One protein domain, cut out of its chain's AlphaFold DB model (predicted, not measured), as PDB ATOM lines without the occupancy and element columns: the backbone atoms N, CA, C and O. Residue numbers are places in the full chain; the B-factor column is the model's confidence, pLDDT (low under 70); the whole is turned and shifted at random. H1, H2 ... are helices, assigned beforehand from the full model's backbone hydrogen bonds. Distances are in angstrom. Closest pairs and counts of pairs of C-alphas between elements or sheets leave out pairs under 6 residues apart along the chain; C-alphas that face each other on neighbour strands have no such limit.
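Overview. This is residues 4 to 115 of the 238 residues of the protein "DUF4038 domain-containing protein" of Cyanothece sp. SIO1E1 (UniProt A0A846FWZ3). There is little regular structure: H2 and H5 lie side by side, H1 sits by the end of H2, short H3 and H4 form a separate pair, and long loops make the rest. The printed part has 112 residues with five named helices, H1 to H5, and no named strand, all helix by class, though these hold 41 residues. It is elongated, 49 by 31 by 21 A, and only just compact, close to loose, with radius of gyration 15.9 A.

Arrangement. H1, residues 4 to 11, touches H2, residues 53 to 64, with 59 to 64 alone; closest C-alphas Tyr 4 and Ser 63, 4.6 A. H2 touches H5, residues 103 to 115, the same way, at a shallow tilt of 28 degrees; closest C-alphas Glu 53 and Gly 104, 4.3 A. H3, residues 76 to 79, touches H4, residues 96 to 99; closest C-alphas Ile 78 and Trp 96, 4.7 A. Every O i to N i+4 pair is within hydrogen-bond range in H1 and H2, 7 of 9 in H5.

Along the chain. C-alpha 4 opens H1 at (32.184, 152.637, 38.445); C-alpha 115 ends H5, 19.0 A long, at (47.524, 159.295, 41.811).

Size, cuts and confidence. The printed part has no cut. H4 to H5 is a tight link; the other three are long. Residues 34 to 35 are under pLDDT 70.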
ATOM      1  N   TYR A   4      31.404 153.638  37.703       95.56
ATOM      2  CA  TYR A   4      32.184 152.637  38.445       95.56
ATOM      3  C   TYR A   4      31.684 151.196  38.265       95.56
ATOM      4  O   TYR A   4      32.472 150.262  38.392       95.56
ATOM      5  N   GLU A   5      30.397 150.983  37.966       96.25
ATOM      6  CA  GLU A   5      29.858 149.638  37.722       96.25
ATOM      7  C   GLU A   5      30.509 148.998  36.487       96.25
ATOM      8  O   GLU A   5      30.759 147.793  36.468       96.25
ATOM      9  N   TYR A   6      30.827 149.802  35.466       96.56
ATOM     10  CA  TYR A   6      31.511 149.336  34.260       96.56
ATOM     11  C   TYR A   6      32.977 149.005  34.538       96.56
ATOM     12  O   TYR A   6      33.455 147.976  34.065       96.56
ATOM     13  N   ALA A   7      33.668 149.811  35.350       96.69
ATOM     14  CA  ALA A   7      35.033 149.515  35.788       96.69
ATOM     15  C   ALA A   7      35.093 148.193  36.578       96.69
ATOM     16  O   ALA A   7      35.857 147.293  36.236       96.69
ATOM     17  N   LEU A   8      34.189 147.998  37.548       96.88
ATOM     18  CA  LEU A   8      34.085 146.735  38.293       96.88
ATOM     19  C   LEU A   8      33.787 145.541  37.377       96.88
ATOM     20  O   LEU A   8      34.381 144.473  37.536       96.88
ATOM     21  N   LYS A   9      32.892 145.715  36.397       97.19
ATOM     22  CA  LYS A   9      32.600 144.681  35.401       97.19
ATOM     23  C   LYS A   9      33.851 144.334  34.593       97.19
ATOM     24  O   LYS A   9      34.162 143.153  34.462       97.19
ATOM     25  N   ASN A  10      34.578 145.328  34.091       96.75
ATOM     26  CA  ASN A  10      35.797 145.117  33.308       96.75
ATOM     27  C   ASN A  10      36.893 144.424  34.131       96.75
ATOM     28  O   ASN A  10      37.547 143.513  33.628       96.75
ATOM     29  N   LEU A  11      37.036 144.778  35.411       95.19
ATOM     30  CA  LEU A  11      37.976 144.145  36.340       95.19
ATOM     31  C   LEU A  11      37.676 142.651  36.579       95.19
ATOM     32  O   LEU A  11      38.581 141.878  36.891       95.19
ATOM     33  N   SER A  12      36.417 142.227  36.422       96.06
ATOM     34  CA  SER A  12      36.007 140.824  36.586       96.06
ATOM     35  C   SER A  12      36.308 139.928  35.373       96.06
ATOM     36  O   SER A  12      36.250 138.703  35.487       96.06
ATOM     37  N   LEU A  13      36.645 140.515  34.218       97.25
ATOM     38  CA  LEU A  13      36.869 139.774  32.977       97.25
ATOM     39  C   LEU A  13      38.166 138.948  33.016       97.25
ATOM     40  O   LEU A  13      39.143 139.296  33.685       97.25
ATOM     41  N   LYS A  14      38.180 137.841  32.259       97.31
ATOM     42  CA  LYS A  14      39.336 136.951  32.086       97.31
ATOM     43  C   LYS A  14      39.636 136.750  30.588       97.31
ATOM     44  O   LYS A  14      38.712 136.414  29.850       97.31
ATOM     45  N   PRO A  15      40.894 136.923  30.133       96.12
ATOM     46  CA  PRO A  15      42.034 137.430  30.902       96.12
ATOM     47  C   PRO A  15      41.825 138.894  31.320       96.12
ATOM     48  O   PRO A  15      41.201 139.668  30.594       96.12
ATOM     49  N   LEU A  16      42.347 139.264  32.494       96.12
ATOM     50  CA  LEU A  16      42.285 140.644  32.973       96.12
ATOM     51  C   LEU A  16      43.109 141.542  32.043       96.12
ATOM     52  O   LEU A  16      44.253 141.217  31.722       96.12
ATOM     53  N   LYS A  17      42.538 142.682  31.646       97.38
ATOM     54  CA  LYS A  17      43.220 143.728  30.881       97.38
ATOM     55  C   LYS A  17      43.016 145.093  31.548       97.38
ATOM     56  O   LYS A  17      41.960 145.308  32.155       97.38
ATOM     57  N   PRO A  18      43.987 146.018  31.426       97.00
ATOM     58  CA  PRO A  18      43.773 147.412  31.790       97.00
ATOM     59  C   PRO A  18      42.553 147.980  31.061       97.00
ATOM     60  O   PRO A  18      42.296 147.644  29.905       97.00
ATOM     61  N   HIS A  19      41.804 148.830  31.749       97.06
ATOM     62  CA  HIS A  19      40.636 149.510  31.207       97.06
ATOM     63  C   HIS A  19      40.584 150.938  31.737       97.06
ATOM     64  O   HIS A  19      41.160 151.258  32.776       97.06
ATOM     65  N   ILE A  20      39.882 151.789  31.007       96.94
ATOM     66  CA  ILE A  20      39.732 153.205  31.308       96.94
ATOM     67  C   ILE A  20      38.294 153.617  30.999       96.94
ATOM     68  O   ILE A  20      37.671 153.066  30.087       96.94
ATOM     69  N   ASP A  21      37.770 154.574  31.758       97.12
ATOM     70  CA  ASP A  21      36.560 155.294  31.370       97.12
ATOM     71  C   ASP A  21      36.943 156.347  30.325       97.12
ATOM     72  O   ASP A  21      37.472 157.407  30.665       97.12
ATOM     73  N   GLY A  22      36.802 155.966  29.053       97.44
ATOM     74  CA  GLY A  22      37.243 156.761  27.904       97.44
ATOM     75  C   GLY A  22      36.258 157.849  27.473       97.44
ATOM     76  O   GLY A  22      36.641 158.734  26.715       97.44
ATOM     77  N   GLU A  23      35.011 157.788  27.944       96.44
ATOM     78  CA  GLU A  23      33.957 158.751  27.613       96.44
ATOM     79  C   GLU A  23      32.977 158.885  28.797       96.44
ATOM     80  O   GLU A  23      31.867 158.343  28.760       96.44
ATOM     81  N   PRO A  24      33.391 159.564  29.886       95.94
ATOM     82  CA  PRO A  24      32.508 159.863  31.012       95.94
ATOM     83  C   PRO A  24      31.497 160.966  30.648       95.94
ATOM     84  O   PRO A  24      31.395 161.398  29.499       95.94
ATOM     85  N   CYS A  25      30.751 161.473  31.638       94.62
ATOM     86  CA  CYS A  25      30.018 162.722  31.447       94.62
ATOM     87  C   CYS A  25      30.978 163.851  31.042       94.62
ATOM     88  O   CYS A  25      32.087 163.957  31.563       94.62
ATOM     89  N   TYR A  26      30.543 164.682  30.097       97.44
ATOM     90  CA  TYR A  26      31.325 165.818  29.627       97.44
ATOM     91  C   TYR A  26      30.921 167.083  30.368       97.44
ATOM     92  O   TYR A  26      29.727 167.324  30.552       97.44
ATOM     93  N   GLU A  27      31.902 167.897  30.747       98.12
ATOM     94  CA  GLU A  27      31.658 169.193  31.374       98.12
ATOM     95  C   GLU A  27      30.848 170.051  30.409       98.12
ATOM     96  O   GLU A  27      31.024 169.976  29.191       98.12
ATOM     97  N   ASP A  28      29.885 170.792  30.941       96.19
ATOM     98  CA  ASP A  28      28.998 171.633  30.148       96.19
ATOM     99  C   ASP A  28      28.140 170.867  29.120       96.19
ATOM    100  O   ASP A  28      27.553 171.461  28.216       96.19
ATOM    101  N   HIS A  29      28.014 169.537  29.252       94.94
ATOM    102  CA  HIS A  29      27.040 168.750  28.496       94.94
ATOM    103  C   HIS A  29      25.702 168.739  29.243       94.94
ATOM    104  O   HIS A  29      25.665 168.496  30.453       94.94
ATOM    105  N   PRO A  30      24.568 168.932  28.553       91.88
ATOM    106  CA  PRO A  30      23.270 168.877  29.203       91.88
ATOM    107  C   PRO A  30      22.948 167.452  29.679       91.88
ATOM    108  O   PRO A  30      23.154 166.470  28.961       91.88
ATOM    109  N   VAL A  31      22.435 167.319  30.898       90.19
ATOM    110  CA  VAL A  31      22.170 166.022  31.533       90.19
ATOM    111  C   VAL A  31      20.998 165.335  30.840       90.19
ATOM    112  O   VAL A  31      19.857 165.787  30.935       90.19
ATOM    113  N   LYS A  32      21.270 164.215  30.163       84.81
ATOM    114  CA  LYS A  32      20.266 163.392  29.475       84.81
ATOM    115  C   LYS A  32      19.734 162.287  30.391       84.81
ATOM    116  O   LYS A  32      20.508 161.559  31.003       84.81
ATOM    117  N   GLY A  33      18.417 162.096  30.411       71.69
ATOM    118  CA  GLY A  33      17.772 160.980  31.109       71.69
ATOM    119  C   GLY A  33      16.257 161.128  31.224       71.69
ATOM    120  O   GLY A  33      15.708 162.205  30.986       71.69
ATOM    121  N   GLU A  34      15.578 160.049  31.593       62.66
ATOM    122  CA  GLU A  34      14.152 160.078  31.926       62.66
ATOM    123  C   GLU A  34      13.915 161.012  33.126       62.66
ATOM    124  O   GLU A  34      14.661 160.978  34.104       62.66
ATOM    125  N   GLY A  35      12.946 161.925  33.011       63.12
ATOM    126  CA  GLY A  35      12.671 162.953  34.025       63.12
ATOM    127  C   GLY A  35      13.666 164.125  34.072       63.12
ATOM    128  O   GLY A  35      13.412 165.110  34.767       63.12
ATOM    129  N   SER A  36      14.771 164.075  33.318       73.19
ATOM    130  CA  SER A  36      15.688 165.217  33.201       73.19
ATOM    131  C   SER A  36      15.049 166.368  32.417       73.19
ATOM    132  O   SER A  36      14.153 166.175  31.594       73.19
ATOM    133  N   ALA A  37      15.550 167.588  32.614       77.12
ATOM    134  CA  ALA A  37      15.139 168.734  31.803       77.12
ATOM    135  C   ALA A  37      15.427 168.542  30.302       77.12
ATOM    136  O   ALA A  37      14.797 169.180  29.465       77.12
ATOM    137  N   TRP A  38      16.333 167.625  29.947       80.31
ATOM    138  CA  TRP A  38      16.646 167.304  28.561       80.31
ATOM    139  C   TRP A  38      15.476 166.690  27.792       80.31
ATOM    140  O   TRP A  38      15.252 167.051  26.639       80.31
ATOM    141  N   SER A  39      14.709 165.778  28.405       81.44
ATOM    142  CA  SER A  39      13.543 165.170  27.741       81.44
ATOM    143  C   SER A  39      12.399 166.162  27.544       81.44
ATOM    144  O   SER A  39      11.530 165.931  26.713       81.44
ATOM    145  N   ARG A  40      12.429 167.267  28.293       80.44
ATOM    146  CA  ARG A  40      11.465 168.368  28.248       80.44
ATOM    147  C   ARG A  40      12.045 169.622  27.583       80.44
ATOM    148  O   ARG A  40      11.492 170.711  27.723       80.44
ATOM    149  N   ARG A  41      13.174 169.498  26.865       77.81
ATOM    150  CA  ARG A  41      13.775 170.647  26.175       77.81
ATOM    151  C   ARG A  41      12.787 171.145  25.112       77.81
ATOM    152  O   ARG A  41      12.441 170.404  24.197       77.81
ATOM    153  N   GLY A  42      12.348 172.394  25.243       77.62
ATOM    154  CA  GLY A  42      11.340 173.011  24.374       77.62
ATOM    155  C   GLY A  42      10.012 173.320  25.070       77.62
ATOM    156  O   GLY A  42       9.243 174.122  24.548       77.62
ATOM    157  N   GLU A  43       9.759 172.765  26.258       84.88
ATOM    158  CA  GLU A  43       8.645 173.211  27.098       84.88
ATOM    159  C   GLU A  43       8.943 174.608  27.687       84.88
ATOM    160  O   GLU A  43      10.056 174.839  28.182       84.88
ATOM    161  N   PRO A  44       7.980 175.552  27.666       82.75
ATOM    162  CA  PRO A  44       8.167 176.874  28.259       82.75
ATOM    163  C   PRO A  44       8.571 176.795  29.738       82.75
ATOM    164  O   PRO A  44       7.931 176.113  30.533       82.75
ATOM    165  N   GLY A  45       9.634 177.513  30.114       79.75
ATOM    166  CA  GLY A  45      10.114 177.589  31.500       79.75
ATOM    167  C   GLY A  45      11.013 176.434  31.965       79.75
ATOM    168  O   GLY A  45      11.489 176.469  33.098       79.75
ATOM    169  N   VAL A  46      11.301 175.433  31.124       79.25
ATOM    170  CA  VAL A  46      12.218 174.335  31.477       79.25
ATOM    171  C   VAL A  46      13.675 174.733  31.227       79.25
ATOM    172  O   VAL A  46      14.095 174.935  30.089       79.25
ATOM    173  N   LEU A  47      14.472 174.793  32.298       81.19
ATOM    174  CA  LEU A  47      15.919 175.008  32.231       81.19
ATOM    175  C   LEU A  47      16.666 173.674  32.204       81.19
ATOM    176  O   LEU A  47      16.423 172.806  33.041       81.19
ATOM    177  N   LEU A  48      17.602 173.527  31.266       83.31
ATOM    178  CA  LEU A  48      18.487 172.365  31.210       83.31
ATOM    179  C   LEU A  48      19.386 172.305  32.451       83.31
ATOM    180  O   LEU A  48      19.955 173.315  32.864       83.31
ATOM    181  N   ALA A  49      19.540 171.103  33.005       88.81
ATOM    182  CA  ALA A  49      20.633 170.787  33.914       88.81
ATOM    183  C   ALA A  49      21.869 170.433  33.085       88.81
ATOM    184  O   ALA A  49      21.745 169.788  32.043       88.81
ATOM    185  N   TRP A  50      23.044 170.828  33.556       92.38
ATOM    186  CA  TRP A  50      24.318 170.651  32.864       92.38
ATOM    187  C   TRP A  50      25.287 169.961  33.807       92.38
ATOM    188  O   TRP A  50      25.237 170.218  35.011       92.38
ATOM    189  N   PHE A  51      26.130 169.086  33.272       95.62
ATOM    190  CA  PHE A  51      27.240 168.560  34.047       95.62
ATOM    191  C   PHE A  51      28.238 169.681  34.333       95.62
ATOM    192  O   PHE A  51      28.562 170.470  33.445       95.62
ATOM    193  N   ASP A  52      28.709 169.745  35.569       96.69
ATOM    194  CA  ASP A  52      29.696 170.723  36.026       96.69
ATOM    195  C   ASP A  52      30.968 170.026  36.524       96.69
ATOM    196  O   ASP A  52      31.094 168.797  36.486       96.69
ATOM    197  N   GLU A  53      31.920 170.807  37.022       98.19
ATOM    198  CA  GLU A  53      33.213 170.311  37.472       98.19
ATOM    199  C   GLU A  53      33.110 169.257  38.588       98.19
ATOM    200  O   GLU A  53      33.983 168.397  38.718       98.19
ATOM    201  N   TRP A  54      32.052 169.290  39.407       98.19
ATOM    202  CA  TRP A  54      31.835 168.279  40.437       98.19
ATOM    203  C   TRP A  54      31.464 166.941  39.811       98.19
ATOM    204  O   TRP A  54      32.007 165.920  40.230       98.19
ATOM    205  N   ASP A  55      30.603 166.927  38.791       97.62
ATOM    206  CA  ASP A  55      30.219 165.680  38.122       97.62
ATOM    207  C   ASP A  55      31.435 165.024  37.449       97.62
ATOM    208  O   ASP A  55      31.595 163.804  37.526       97.62
ATOM    209  N   ILE A  56      32.337 165.833  36.881       98.31
ATOM    210  CA  ILE A  56      33.605 165.368  36.295       98.31
ATOM    211  C   ILE A  56      34.490 164.703  37.341       98.31
ATOM    212  O   ILE A  56      34.975 163.590  37.131       98.31
ATOM    213  N   ARG A  57      34.686 165.342  38.502       98.62
ATOM    214  CA  ARG A  57      35.479 164.741  39.583       98.62
ATOM    215  C   ARG A  57      34.833 163.454  40.083       98.62
ATOM    216  O   ARG A  57      35.535 162.456  40.238       98.62
ATOM    217  N   VAL A  58      33.514 163.428  40.269       98.06
ATOM    218  CA  VAL A  58      32.804 162.209  40.677       98.06
ATOM    219  C   VAL A  58      33.065 161.076  39.690       98.06
ATOM    220  O   VAL A  58      33.467 159.993  40.119       98.06
ATOM    221  N   ALA A  59      32.914 161.320  38.386       97.81
ATOM    222  CA  ALA A  59      33.180 160.314  37.365       97.81
ATOM    223  C   ALA A  59      34.639 159.822  37.407       97.81
ATOM    224  O   ALA A  59      34.875 158.609  37.446       97.81
ATOM    225  N   ALA A  60      35.604 160.743  37.475       98.50
ATOM    226  CA  ALA A  60      37.031 160.431  37.513       98.50
ATOM    227  C   ALA A  60      37.407 159.556  38.715       98.50
ATOM    228  O   ALA A  60      37.951 158.458  38.559       98.50
ATOM    229  N   TYR A  61      37.077 160.010  39.924       98.62
ATOM    230  CA  TYR A  61      37.435 159.317  41.158       98.62
ATOM    231  C   TYR A  61      36.693 157.991  41.318       98.62
ATOM    232  O   TYR A  61      37.304 157.000  41.723       98.62
ATOM    233  N   GLN A  62      35.398 157.933  40.989       97.94
ATOM    234  CA  GLN A  62      34.639 156.690  41.123       97.94
ATOM    235  C   GLN A  62      35.157 155.599  40.181       97.94
ATOM    236  O   GLN A  62      35.280 154.452  40.609       97.94
ATOM    237  N   SER A  63      35.504 155.950  38.939       97.81
ATOM    238  CA  SER A  63      36.085 155.013  37.972       97.81
ATOM    239  C   SER A  63      37.481 154.544  38.396       97.81
ATOM    240  O   SER A  63      37.745 153.341  38.452       97.81
ATOM    241  N   MET A  64      38.359 155.475  38.785       98.25
ATOM    242  CA  MET A  64      39.727 155.169  39.217       98.25
ATOM    243  C   MET A  64      39.752 154.228  40.427       98.25
ATOM    244  O   MET A  64      40.371 153.167  40.395       98.25
ATOM    245  N   LEU A  65      38.988 154.547  41.477       98.56
ATOM    246  CA  LEU A  65      38.890 153.722  42.689       98.56
ATOM    247  C   LEU A  65      38.057 152.437  42.482       98.56
ATOM    248  O   LEU A  65      37.852 151.653  43.413       98.56
ATOM    249  N   ALA A  66      37.546 152.207  41.272       97.81
ATOM    250  CA  ALA A  66      36.899 150.967  40.855       97.81
ATOM    251  C   ALA A  66      37.784 150.069  39.979       97.81
ATOM    252  O   ALA A  66      37.357 148.963  39.651       97.81
ATOM    253  N   GLY A  67      39.028 150.475  39.706       96.81
ATOM    254  CA  GLY A  67      40.034 149.641  39.046       96.81
ATOM    255  C   GLY A  67      40.441 150.108  37.651       96.81
ATOM    256  O   GLY A  67      41.231 149.416  37.008       96.81
ATOM    257  N   SER A  68      39.942 151.258  37.189       97.44
ATOM    258  CA  SER A  68      40.441 151.876  35.959       97.44
ATOM    259  C   SER A  68      41.913 152.271  36.109       97.44
ATOM    260  O   SER A  68      42.351 152.686  37.178       97.44
ATOM    261  N   CYS A  69      42.684 152.185  35.026       96.44
ATOM    262  CA  CYS A  69      44.107 152.545  35.014       96.44
ATOM    263  C   CYS A  69      44.368 154.035  34.722       96.44
ATOM    264  O   CYS A  69      45.497 154.417  34.424       96.44
ATOM    265  N   GLY A  70      43.324 154.864  34.750       96.50
ATOM    266  CA  GLY A  70      43.360 156.284  34.417       96.50
ATOM    267  C   GLY A  70      41.956 156.837  34.179       96.50
ATOM    268  O   GLY A  70      40.958 156.190  34.507       96.50
ATOM    269  N   HIS A  71      41.883 158.028  33.584       97.81
ATOM    270  CA  HIS A  71      40.629 158.688  33.232       97.81
ATOM    271  C   HIS A  71      40.799 159.596  32.009       97.81
ATOM    272  O   HIS A  71      41.861 160.201  31.842       97.81
ATOM    273  N   THR A  72      39.754 159.716  31.190       98.12
ATOM    274  CA  THR A  72      39.692 160.670  30.078       98.12
ATOM    275  C   THR A  72      38.698 161.772  30.405       98.12
ATOM    276  O   THR A  72      37.536 161.501  30.667       98.12
ATOM    277  N   TYR A  73      39.152 163.022  30.361       98.38
ATOM    278  CA  TYR A  73      38.288 164.194  30.473       98.38
ATOM    279  C   TYR A  73      37.578 164.487  29.151       98.38
ATOM    280  O   TYR A  73      38.169 164.319  28.083       98.38
ATOM    281  N   GLY A  74      36.354 165.003  29.230       98.12
ATOM    282  CA  GLY A  74      35.666 165.591  28.090       98.12
ATOM    283  C   GLY A  74      34.888 166.836  28.493       98.12
ATOM    284  O   GLY A  74      34.369 166.932  29.602       98.12
ATOM    285  N   ASP A  75      34.794 167.773  27.560       98.50
ATOM    286  CA  ASP A  75      33.968 168.974  27.651       98.50
ATOM    287  C   ASP A  75      33.118 169.062  26.392       98.50
ATOM    288  O   ASP A  75      33.620 168.839  25.283       98.50
ATOM    289  N   HIS A  76      31.838 169.389  26.564       97.44
ATOM    290  CA  HIS A  76      30.853 169.368  25.498       97.44
ATOM    291  C   HIS A  76      31.201 170.290  24.340       97.44
ATOM    292  O   HIS A  76      30.904 169.962  23.196       97.44
ATOM    293  N   ASN A  77      31.799 171.439  24.614       98.06
ATOM    294  CA  ASN A  77      32.100 172.436  23.606       98.06
ATOM    295  C   ASN A  77      33.473 172.182  22.972       98.06
ATOM    296  O   ASN A  77      33.630 172.415  21.771       98.06
ATOM    297  N   ILE A  78      34.433 171.641  23.737       98.31
ATOM    298  CA  ILE A  78      35.773 171.285  23.243       98.31
ATOM    299  C   ILE A  78      35.716 170.147  22.222       98.31
ATOM    300  O   ILE A  78      36.257 170.305  21.129       98.31
ATOM    301  N   TRP A  79      35.057 169.016  22.519       97.69
ATOM    302  CA  TRP A  79      35.115 167.839  21.626       97.69
ATOM    303  C   TRP A  79      34.564 168.136  20.224       97.69
ATOM    304  O   TRP A  79      35.030 167.567  19.237       97.69
ATOM    305  N   GLN A  80      33.584 169.041  20.137       97.56
ATOM    306  CA  GLN A  80      32.957 169.457  18.881       97.56
ATOM    307  C   GLN A  80      33.526 170.770  18.319       97.56
ATOM    308  O   GLN A  80      33.058 171.230  17.278       97.56
ATOM    309  N   MET A  81      34.514 171.379  18.989       97.88
ATOM    310  CA  MET A  81      35.133 172.655  18.606       97.88
ATOM    311  C   MET A  81      34.085 173.743  18.300       97.88
ATOM    312  O   MET A  81      34.129 174.408  17.253       97.88
ATOM    313  N   TRP A  82      33.086 173.880  19.181       98.38
ATOM    314  CA  TRP A  82      31.931 174.746  18.935       98.38
ATOM    315  C   TRP A  82      32.307 176.235  18.945       98.38
ATOM    316  O   TRP A  82      33.071 176.694  19.792       98.38
ATOM    317  N   LEU A  83      31.739 176.999  18.010       98.25
ATOM    318  CA  LEU A  83      31.841 178.459  17.926       98.25
ATOM    319  C   LEU A  83      30.478 179.048  17.531       98.25
ATOM    320  O   LEU A  83      29.726 178.383  16.804       98.25
ATOM    321  N   PRO A  84      30.180 180.305  17.909       96.88
ATOM    322  CA  PRO A  84      29.023 181.027  17.392       96.88
ATOM    323  C   PRO A  84      28.992 181.016  15.857       96.88
ATOM    324  O   PRO A  84      30.024 181.129  15.195       96.88
ATOM    325  N   GLY A  85      27.801 180.842  15.283       95.50
ATOM    326  CA  GLY A  85      27.616 180.699  13.836       95.50
ATOM    327  C   GLY A  85      27.800 179.274  13.298       95.50
ATOM    328  O   GLY A  85      27.538 179.040  12.121       95.50
ATOM    329  N   ARG A  86      28.187 178.299  14.136       94.94
ATOM    330  CA  ARG A  86      28.201 176.872  13.774       94.94
ATOM    331  C   ARG A  86      27.016 176.131  14.403       94.94
ATOM    332  O   ARG A  86      26.735 176.338  15.587       94.94
ATOM    333  N   PRO A  87      26.342 175.234  13.660       95.50
ATOM    334  CA  PRO A  87      25.284 174.411  14.232       95.50
ATOM    335  C   PRO A  87      25.872 173.470  15.301       95.50
ATOM    336  O   PRO A  87      26.785 172.701  14.982       95.50
ATOM    337  N   PRO A  88      25.386 173.509  16.556       94.56
ATOM    338  CA  PRO A  88      25.892 172.639  17.610       94.56
ATOM    339  C   PRO A  88      25.438 171.192  17.406       94.56
ATOM    340  O   PRO A  88      24.356 170.911  16.882       94.56
ATOM    341  N   LYS A  89      26.239 170.247  17.894       91.69
ATOM    342  CA  LYS A  89      25.748 168.917  18.254       91.69
ATOM    343  C   LYS A  89      25.076 169.059  19.613       91.69
ATOM    344  O   LYS A  89      25.719 169.527  20.541       91.69
ATOM    345  N   SER A  90      23.812 168.638  19.739       87.88
ATOM    346  CA  SER A  90      23.022 168.840  20.966       87.88
ATOM    347  C   SER A  90      22.749 170.338  21.225       87.88
ATOM    348  O   SER A  90      22.223 171.012  20.337       87.88
ATOM    349  N   VAL A  91      23.049 170.852  22.419       88.81
ATOM    350  CA  VAL A  91      22.978 172.269  22.791       88.81
ATOM    351  C   VAL A  91      24.345 172.663  23.332       88.81
ATOM    352  O   VAL A  91      24.807 172.061  24.293       88.81
ATOM    353  N   ALA A  92      24.955 173.683  22.735       93.31
ATOM    354  CA  ALA A  92      26.221 174.260  23.173       93.31
ATOM    355  C   ALA A  92      25.983 175.692  23.662       93.31
ATOM    356  O   ALA A  92      25.098 176.379  23.142       93.31
ATOM    357  N   ARG A  93      26.746 176.125  24.669       94.12
ATOM    358  CA  ARG A  93      26.582 177.455  25.282       94.12
ATOM    359  C   ARG A  93      27.884 178.210  25.527       94.12
ATOM    360  O   ARG A  93      27.815 179.399  25.817       94.12
ATOM    361  N   THR A  94      29.031 177.561  25.338       96.81
ATOM    362  CA  THR A  94      30.345 178.155  25.594       96.81
ATOM    363  C   THR A  94      31.252 177.910  24.393       96.81
ATOM    364  O   THR A  94      31.454 176.757  24.024       96.81
ATOM    365  N   PRO A  95      31.801 178.938  23.726       98.19
ATOM    366  CA  PRO A  95      32.790 178.747  22.667       98.19
ATOM    367  C   PRO A  95      33.961 177.875  23.143       98.19
ATOM    368  O   PRO A  95      34.467 178.057  24.249       98.19
ATOM    369  N   TRP A  96      34.435 176.943  22.313       98.31
ATOM    370  CA  TRP A  96      35.467 175.986  22.731       98.31
ATOM    371  C   TRP A  96      36.761 176.617  23.285       98.31
ATOM    372  O   TRP A  96      37.311 176.029  24.215       98.31
ATOM    373  N   PRO A  97      37.255 177.787  22.808       98.44
ATOM    374  CA  PRO A  97      38.442 178.403  23.399       98.44
ATOM    375  C   PRO A  97      38.198 178.880  24.833       98.44
ATOM    376  O   PRO A  97      39.112 178.852  25.646       98.44
ATOM    377  N   GLU A  98      36.969 179.289  25.152       98.44
ATOM    378  CA  GLU A  98      36.570 179.673  26.508       98.44
ATOM    379  C   GLU A  98      36.389 178.427  27.385       98.44
ATOM    380  O   GLU A  98      36.865 178.394  28.519       98.44
ATOM    381  N   ALA A  99      35.798 177.363  26.832       97.94
ATOM    382  CA  ALA A  99      35.594 176.096  27.530       97.94
ATOM    383  C   ALA A  99      36.910 175.400  27.940       97.94
ATOM    384  O   ALA A  99      36.932 174.669  28.927       97.94
ATOM    385  N   LEU A 100      38.038 175.682  27.264       97.50
ATOM    386  CA  LEU A 100      39.379 175.249  27.704       97.50
ATOM    387  C   LEU A 100      39.715 175.676  29.141       97.50
ATOM    388  O   LEU A 100      40.593 175.083  29.764       97.50
ATOM    389  N   HIS A 101      39.060 176.722  29.642       97.38
ATOM    390  CA  HIS A 101      39.275 177.273  30.974       97.38
ATOM    391  C   HIS A 101      38.221 176.825  31.992       97.38
ATOM    392  O   HIS A 101      38.245 177.300  33.129       97.38
ATOM    393  N   HIS A 102      37.314 175.912  31.625       98.00
ATOM    394  CA  HIS A 102      36.359 175.357  32.576       98.00
ATOM    395  C   HIS A 102      37.075 174.670  33.752       98.00
ATOM    396  O   HIS A 102      38.134 174.057  33.556       98.00
ATOM    397  N   PRO A 103      36.544 174.761  34.987       98.06
ATOM    398  CA  PRO A 103      37.260 174.294  36.171       98.06
ATOM    399  C   PRO A 103      37.623 172.806  36.132       98.06
ATOM    400  O   PRO A 103      38.708 172.441  36.600       98.06
ATOM    401  N   GLY A 104      36.766 171.948  35.565       97.88
ATOM    402  CA  GLY A 104      37.016 170.511  35.472       97.88
ATOM    403  C   GLY A 104      38.289 170.187  34.690       97.88
ATOM    404  O   GLY A 104      39.074 169.351  35.143       97.88
ATOM    405  N   SER A 105      38.575 170.912  33.602       95.00
ATOM    406  CA  SER A 105      39.794 170.730  32.794       95.00
ATOM    407  C   SER A 105      41.079 170.823  33.635       95.00
ATOM    408  O   SER A 105      41.926 169.924  33.615       95.00
ATOM    409  N   MET A 106      41.200 171.869  34.460       95.06
ATOM    410  CA  MET A 106      42.355 172.102  35.328       95.06
ATOM    411  C   MET A 106      42.396 171.119  36.498       95.06
ATOM    412  O   MET A 106      43.472 170.672  36.899       95.06
ATOM    413  N   GLN A 107      41.239 170.735  37.033       98.38
ATOM    414  CA  GLN A 107      41.154 169.802  38.158       98.38
ATOM    415  C   GLN A 107      41.597 168.381  37.795       98.38
ATOM    416  O   GLN A 107      42.082 167.651  38.661       98.38
ATOM    417  N   MET A 108      41.543 167.991  36.519       98.25
ATOM    418  CA  MET A 108      42.082 166.701  36.069       98.25
ATOM    419  C   MET A 108      43.605 166.606  36.208       98.25
ATOM    420  O   MET A 108      44.142 165.521  36.448       98.25
ATOM    421  N   LYS A 109      44.319 167.740  36.193       97.19
ATOM    422  CA  LYS A 109      45.739 167.781  36.577       97.19
ATOM    423  C   LYS A 109      45.935 167.428  38.055       97.19
ATOM    424  O   LYS A 109      46.909 166.763  38.396       97.19
ATOM    425  N   TYR A 110      45.020 167.848  38.927       98.31
ATOM    426  CA  TYR A 110      45.084 167.574  40.368       98.31
ATOM    427  C   TYR A 110      44.766 166.110  40.666       98.31
ATOM    428  O   TYR A 110      45.464 165.476  41.455       98.31
ATOM    429  N   PHE A 111      43.768 165.557  39.969       98.44
ATOM    430  CA  PHE A 111      43.481 164.123  39.955       98.44
ATOM    431  C   PHE A 111      44.738 163.323  39.587       98.44
ATOM    432  O   PHE A 111      45.167 162.471  40.363       98.44
ATOM    433  N   ARG A 112      45.388 163.652  38.461       97.38
ATOM    434  CA  ARG A 112      46.634 162.998  38.036       97.38
ATOM    435  C   ARG A 112      47.729 163.112  39.102       97.38
ATOM    436  O   ARG A 112      48.321 162.101  39.462       97.38
ATOM    437  N   GLY A 113      47.956 164.313  39.634       97.25
ATOM    438  CA  GLY A 113      48.994 164.560  40.638       97.25
ATOM    439  C   GLY A 113      48.819 163.744  41.920       97.25
ATOM    440  O   GLY A 113      49.796 163.218  42.443       97.25
ATOM    441  N   LEU A 114      47.584 163.574  42.408       97.38
ATOM    442  CA  LEU A 114      47.298 162.703  43.553       97.38
ATOM    443  C   LEU A 114      47.698 161.249  43.268       97.38
ATOM    444  O   LEU A 114      48.367 160.627  44.092       97.38
ATOM    445  N   PHE A 115      47.266 160.699  42.131       97.19
ATOM    446  CA  PHE A 115      47.524 159.295  41.811       97.19
ATOM    447  C   PHE A 115      48.972 159.038  41.396       97.19
ATOM    448  O   PHE A 115      49.445 157.936  41.608       97.19
TER     449      PHE A 115